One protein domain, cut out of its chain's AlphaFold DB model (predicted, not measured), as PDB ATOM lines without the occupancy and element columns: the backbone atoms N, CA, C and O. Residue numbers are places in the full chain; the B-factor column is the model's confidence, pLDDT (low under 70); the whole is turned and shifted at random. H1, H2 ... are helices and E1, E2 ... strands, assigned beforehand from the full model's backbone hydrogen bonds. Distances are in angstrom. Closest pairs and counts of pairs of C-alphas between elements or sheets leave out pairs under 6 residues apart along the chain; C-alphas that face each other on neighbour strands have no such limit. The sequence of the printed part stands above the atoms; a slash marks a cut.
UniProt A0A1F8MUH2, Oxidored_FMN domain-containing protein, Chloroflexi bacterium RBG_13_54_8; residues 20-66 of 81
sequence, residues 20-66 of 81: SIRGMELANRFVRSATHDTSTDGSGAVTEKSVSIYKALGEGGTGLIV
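This is residues 20 to 66 of the 81 residues of the protein "Oxidored_FMN domain-containing protein" of Chloroflexi bacterium RBG_13_54_8 (UniProt A0A1F8MUH2). This domain has little regular structure: a drawn-out loop of chain in which the long unnamed stretch 27 to 47 runs from E1 at one end to a turn near Gly 42 at the other, and the single helix H1 leads back. After H1 the tail folds in, and residues 64 to 65 pair with 31 to 32. The printed part has 47 residues, with one named strand, E1, then one named helix, H1; the class is mostly helix, with only 15 residues in named elements. It is loose, with a radius of gyration of the C-alphas of 12.5 A, and elongated, spanning 37 by 21 by 14 A.

E1 is residues 24 to 26, beginning at C-alpha 24 (124.790, 104.658, 63.205). H1 is residues 48 to 59, 16.2 A long, ending at C-alpha 59 (106.588, 100.646, 64.753).

E1 pairs with no named strand; residues 20 to 21 pair antiparallel with its residues 24 to 25. Residues 31 to 32 pair parallel with 64 to 65. E1 and H1 are apart. In H1 every O i to N i+4 pair is within hydrogen-bond range.

The C-alphas farthest apart, of Ser 20 and Gly 42, are 36.9 A apart. The printed part has no cut. The link from E1 to H1, 21 residues, is long. Mean pLDDT of the printed part is 79.7; residues 34 to 46 are under 70.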
ATOM      1  N   SER A  20     123.633 110.328  60.143       94.50
ATOM      2  CA  SER A  20     124.583 109.430  60.799       94.50
ATOM      3  C   SER A  20     125.035 109.998  62.143       94.50
ATOM      4  O   SER A  20     125.527 111.126  62.221       94.50
ATOM      5  N   ILE A  21     124.916 109.211  63.212       92.75
ATOM      6  CA  ILE A  21     125.466 109.531  64.534       92.75
ATOM      7  C   ILE A  21     126.543 108.500  64.862       92.75
ATOM      8  O   ILE A  21     126.238 107.350  65.158       92.75
ATOM      9  N   ARG A  22     127.820 108.906  64.829       91.50
ATOM     10  CA  ARG A  22     128.977 108.024  65.111       91.50
ATOM     11  C   ARG A  22     128.955 106.692  64.330       91.50
ATOM     12  O   ARG A  22     129.378 105.667  64.855       91.50
ATOM     13  N   GLY A  23     128.486 106.715  63.080       91.38
ATOM     14  CA  GLY A  23     128.396 105.533  62.213       91.38
ATOM     15  C   GLY A  23     127.099 104.730  62.348       91.38
ATOM     16  O   GLY A  23     126.956 103.707  61.687       91.38
ATOM     17  N   MET A  24     126.156 105.173  63.184       92.31
ATOM     18  CA  MET A  24     124.790 104.658  63.205       92.31
ATOM     19  C   MET A  24     123.909 105.499  62.283       92.31
ATOM     20  O   MET A  24     123.718 106.690  62.535       92.31
ATOM     21  N   GLU A  25     123.347 104.868  61.258       94.81
ATOM     22  CA  GLU A  25     122.398 105.504  60.346       94.81
ATOM     23  C   GLU A  25     120.998 105.541  60.961       94.81
ATOM     24  O   GLU A  25     120.429 104.508  61.319       94.81
ATOM     25  N   LEU A  26     120.436 106.742  61.065       93.44
ATOM     26  CA  LEU A  26     119.062 106.979  61.481       93.44
ATOM     27  C   LEU A  26     118.218 107.350  60.269       93.44
ATOM     28  O   LEU A  26     118.604 108.206  59.476       93.44
ATOM     29  N   ALA A  27     117.030 106.755  60.166       93.50
ATOM     30  CA  ALA A  27     116.099 107.023  59.072       93.50
ATOM     31  C   ALA A  27     115.497 108.438  59.114       93.50
ATOM     32  O   ALA A  27     114.954 108.893  58.115       93.50
ATOM     33  N   ASN A  28     115.550 109.103  60.270       94.88
ATOM     34  CA  ASN A  28     115.033 110.446  60.505       94.88
ATOM     35  C   ASN A  28     115.656 111.040  61.778       94.88
ATOM     36  O   ASN A  28     116.422 110.384  62.488       94.88
ATOM     37  N   ARG A  29     115.295 112.286  62.086       94.06
ATOM     38  CA  ARG A  29     115.831 113.058  63.213       94.06
ATOM     39  C   ARG A  29     114.902 113.073  64.436       94.06
ATOM     40  O   ARG A  29     115.088 113.905  65.324       94.06
ATOM     41  N   PHE A  30     113.914 112.175  64.510       93.50
ATOM     42  CA  PHE A  30     113.043 112.050  65.682       93.50
ATOM     43  C   PHE A  30     113.727 111.238  66.782       93.50
ATOM     44  O   PHE A  30     114.122 110.088  66.579       93.50
ATOM     45  N   VAL A  31     113.825 111.839  67.971       89.38
ATOM     46  CA  VAL A  31     114.438 111.219  69.147       89.38
ATOM     47  C   VAL A  31     113.440 111.180  70.297       89.38
ATOM     48  O   VAL A  31     112.914 112.216  70.704       89.38
ATOM     49  N   ARG A  32     113.211 109.996  70.871       85.31
ATOM     50  CA  ARG A  32     112.542 109.869  72.173       85.31
ATOM     51  C   ARG A  32     113.588 110.023  73.278       85.31
ATOM     52  O   ARG A  32     114.548 109.255  73.336       85.31
ATOM     53  N   SER A  33     113.401 111.016  74.146       79.12
ATOM     54  CA  SER A  33     114.246 111.241  75.323       79.12
ATOM     55  C   SER A  33     114.077 110.137  76.374       79.12
ATOM     56  O   SER A  33     113.073 109.424  76.387       79.12
ATOM     57  N   ALA A  34     115.060 110.032  77.275       67.12
ATOM     58  CA  ALA A  34     115.037 109.128  78.423       67.12
ATOM     59  C   ALA A  34     113.950 109.544  79.425       67.12
ATOM     60  O   ALA A  34     114.217 110.211  80.425       67.12
ATOM     61  N   THR A  35     112.707 109.172  79.146       65.25
ATOM     62  CA  THR A  35     111.586 109.424  80.046       65.25
ATOM     63  C   THR A  35     111.522 108.316  81.092       65.25
ATOM     64  O   THR A  35     111.564 107.128  80.774       65.25
ATOM     65  N   HIS A  36     111.415 108.698  82.367       55.34
ATOM     66  CA  HIS A  36     111.045 107.766  83.426       55.34
ATOM     67  C   HIS A  36     109.549 107.465  83.287       55.34
ATOM     68  O   HIS A  36     108.715 108.091  83.938       55.34
ATOM     69  N   ASP A  37     109.203 106.517  82.417       56.62
ATOM     70  CA  ASP A  37     107.810 106.186  82.085       56.62
ATOM     71  C   ASP A  37     107.060 105.493  83.249       56.62
ATOM     72  O   ASP A  37     105.935 105.014  83.080       56.62
ATOM     73  N   THR A  38     107.652 105.438  84.457       53.34
ATOM     74  CA  THR A  38     107.125 104.754  85.662       53.34
ATOM     75  C   THR A  38     106.679 103.316  85.379       53.34
ATOM     76  O   THR A  38     105.831 102.756  86.066       53.34
ATOM     77  N   SER A  39     107.216 102.730  84.309       55.19
ATOM     78  CA  SER A  39     106.839 101.419  83.800       55.19
ATOM     79  C   SER A  39     107.711 100.316  84.376       55.19
ATOM     80  O   SER A  39     107.443  99.154  84.113       55.19
ATOM     81  N   THR A  40     108.739 100.645  85.146       56.91
ATOM     82  CA  THR A  40     109.516  99.689  85.928       56.91
ATOM     83  C   THR A  40     108.664  99.125  87.060       56.91
ATOM     84  O   THR A  40     107.893  99.842  87.698       56.91
ATOM     85  N   ASP A  41     108.782  97.823  87.315       55.62
ATOM     86  CA  ASP A  41     108.189  97.242  88.519       55.62
ATOM     87  C   ASP A  41     108.864  97.822  89.782       55.62
ATOM     88  O   ASP A  41     109.883  98.515  89.705       55.62
ATOM     89  N   GLY A  42     108.342  97.527  90.978       56.16
ATOM     90  CA  GLY A  42     108.947  97.976  92.246       56.16
ATOM     91  C   GLY A  42     110.402  97.507  92.464       56.16
ATOM     92  O   GLY A  42     111.042  97.889  93.450       56.16
ATOM     93  N   SER A  43     110.938  96.674  91.561       56.03
ATOM     94  CA  SER A  43     112.330  96.237  91.515       56.03
ATOM     95  C   SER A  43     113.234  97.007  90.560       56.03
ATOM     96  O   SER A  43     114.452  96.883  90.672       56.03
ATOM     97  N   GLY A  44     112.672  97.875  89.719       59.50
ATOM     98  CA  GLY A  44     113.418  98.558  88.669       59.50
ATOM     99  C   GLY A  44     113.645  97.683  87.434       59.50
ATOM    100  O   GLY A  44     114.444  98.061  86.583       59.50
ATOM    101  N   ALA A  45     112.975  96.529  87.332       65.62
ATOM    102  CA  ALA A  45     113.116  95.625  86.201       65.62
ATOM    103  C   ALA A  45     112.189  96.013  85.040       65.62
ATOM    104  O   ALA A  45     111.157  96.675  85.208       65.62
ATOM    105  N   VAL A  46     112.591  95.596  83.836       69.88
ATOM    106  CA  VAL A  46     111.823  95.786  82.602       69.88
ATOM    107  C   VAL A  46     110.514  95.010  82.706       69.88
ATOM    108  O   VAL A  46     110.515  93.801  82.912       69.88
ATOM    109  N   THR A  47     109.398  95.706  82.523       72.69
ATOM    110  CA  THR A  47     108.060  95.103  82.482       72.69
ATOM    111  C   THR A  47     107.565  94.956  81.047       72.69
ATOM    112  O   THR A  47     108.050  95.632  80.136       72.69
ATOM    113  N   GLU A  48     106.515  94.160  80.844       77.25
ATOM    114  CA  GLU A  48     105.823  94.061  79.552       77.25
ATOM    115  C   GLU A  48     105.318  95.420  79.042       77.25
ATOM    116  O   GLU A  48     105.377  95.696  77.845       77.25
ATOM    117  N   LYS A  49     104.897  96.313  79.948       75.12
ATOM    118  CA  LYS A  49     104.503  97.688  79.604       75.12
ATOM    119  C   LYS A  49     105.678  98.496  79.049       75.12
ATOM    120  O   LYS A  49     105.498  99.308  78.153       75.12
ATOM    121  N   SER A  50     106.883  98.278  79.567       73.75
ATOM    122  CA  SER A  50     108.080  98.937  79.032       73.75
ATOM    123  C   SER A  50     108.368  98.436  77.614       73.75
ATOM    124  O   SER A  50     108.599  99.236  76.713       73.75
ATOM    125  N   VAL A  51     108.269  97.122  77.392       81.75
ATOM    126  CA  VAL A  51     108.454  96.515  76.065       81.75
ATOM    127  C   VAL A  51     107.419  97.029  75.063       81.75
ATOM    128  O   VAL A  51     107.783  97.364  73.936       81.75
ATOM    129  N   SER A  52     106.148  97.145  75.458       84.44
ATOM    130  CA  SER A  52     105.095  97.631  74.561       84.44
ATOM    131  C   SER A  52     105.307  99.086  74.131       84.44
ATOM    132  O   SER A  52     105.068  99.404  72.968       84.44
ATOM    133  N   ILE A  53     105.830  99.946  75.015       83.12
ATOM    134  CA  ILE A  53     106.187 101.335  74.685       83.12
ATOM    135  C   ILE A  53     107.294 101.371  73.626       83.12
ATOM    136  O   ILE A  53     107.127 102.017  72.592       83.12
ATOM    137  N   TYR A  54     108.403 100.651  73.838       85.25
ATOM    138  CA  TYR A  54     109.500 100.622  72.862       85.25
ATOM    139  C   TYR A  54     109.062 100.027  71.521       85.25
ATOM    140  O   TYR A  54     109.450 100.538  70.471       85.25
ATOM    141  N   LYS A  55     108.211  98.993  71.547       86.38
ATOM    142  CA  LYS A  55     107.650  98.391  70.337       86.38
ATOM    143  C   LYS A  55     106.804  99.396  69.552       86.38
ATOM    144  O   LYS A  55     107.049  99.578  68.366       86.38
ATOM    145  N   ALA A  56     105.884 100.093  70.216       87.75
ATOM    146  CA  ALA A  56     105.043 101.098  69.571       87.75
ATOM    147  C   ALA A  56     105.865 102.264  68.988       87.75
ATOM    148  O   ALA A  56     105.571 102.743  67.897       87.75
ATOM    149  N   LEU A  57     106.923 102.705  69.681       86.81
ATOM    150  CA  LEU A  57     107.816 103.764  69.191       86.81
ATOM    151  C   LEU A  57     108.629 103.334  67.963       86.81
ATOM    152  O   LEU A  57     108.844 104.148  67.060       86.81
ATOM    153  N   GLY A  58     109.071 102.074  67.933       85.88
ATOM    154  CA  GLY A  58     109.755 101.486  66.783       85.88
ATOM    155  C   GLY A  58     108.823 101.322  65.582       85.88
ATOM    156  O   GLY A  58     109.162 101.755  64.485       85.88
ATOM    157  N   GLU A  59     107.622 100.777  65.794       90.88
ATOM    158  CA  GLU A  59     106.588 100.646  64.753       90.88
ATOM    159  C   GLU A  59     106.129 102.013  64.216       90.88
ATOM    160  O   GLU A  59     105.839 102.144  63.030       90.88
ATOM    161  N   GLY A  60     106.125 103.047  65.064       89.50
ATOM    162  CA  GLY A  60     105.833 104.430  64.685       89.50
ATOM    163  C   GLY A  60     106.964 105.152  63.939       89.50
ATOM    164  O   GLY A  60     106.776 106.297  63.532       89.50
ATOM    165  N   GLY A  61     108.125 104.517  63.755       89.00
ATOM    166  CA  GLY A  61     109.226 105.060  62.956       89.00
ATOM    167  C   GLY A  61     110.136 106.050  63.684       89.00
ATOM    168  O   GLY A  61     110.758 106.887  63.033       89.00
ATOM    169  N   THR A  62     110.246 105.987  65.014       90.38
ATOM    170  CA  THR A  62     111.209 106.826  65.754       90.38
ATOM    171  C   THR A  62     112.642 106.461  65.357       90.38
ATOM    172  O   THR A  62     113.032 105.303  65.489       90.38
ATOM    173  N   GLY A  63     113.437 107.439  64.906       88.31
ATOM    174  CA  GLY A  63     114.825 107.213  64.491       88.31
ATOM    175  C   GLY A  63     115.729 106.766  65.641       88.31
ATOM    176  O   GLY A  63     116.487 105.814  65.490       88.31
ATOM    177  N   LEU A  64     115.624 107.404  66.810       90.31
ATOM    178  CA  LEU A  64     116.424 107.057  67.988       90.31
ATOM    179  C   LEU A  64     115.591 107.076  69.271       90.31
ATOM    180  O   LEU A  64     114.849 108.018  69.537       90.31
ATOM    181  N   ILE A  65     115.770 106.067  70.122       88.38
ATOM    182  CA  ILE A  65     115.159 106.021  71.451       88.38
ATOM    183  C   ILE A  65     116.266 105.936  72.497       88.38
ATOM    184  O   ILE A  65     117.066 105.002  72.486       88.38
ATOM    185  N   VAL A  66     116.298 106.894  73.421       83.94
ATOM    186  CA  VAL A  66     117.148 106.821  74.611       83.94
ATOM    187  C   VAL A  66     116.336 106.166  75.720       83.94
ATOM    188  O   VAL A  66     115.309 106.700  76.135       83.94
TER     189      VAL A  66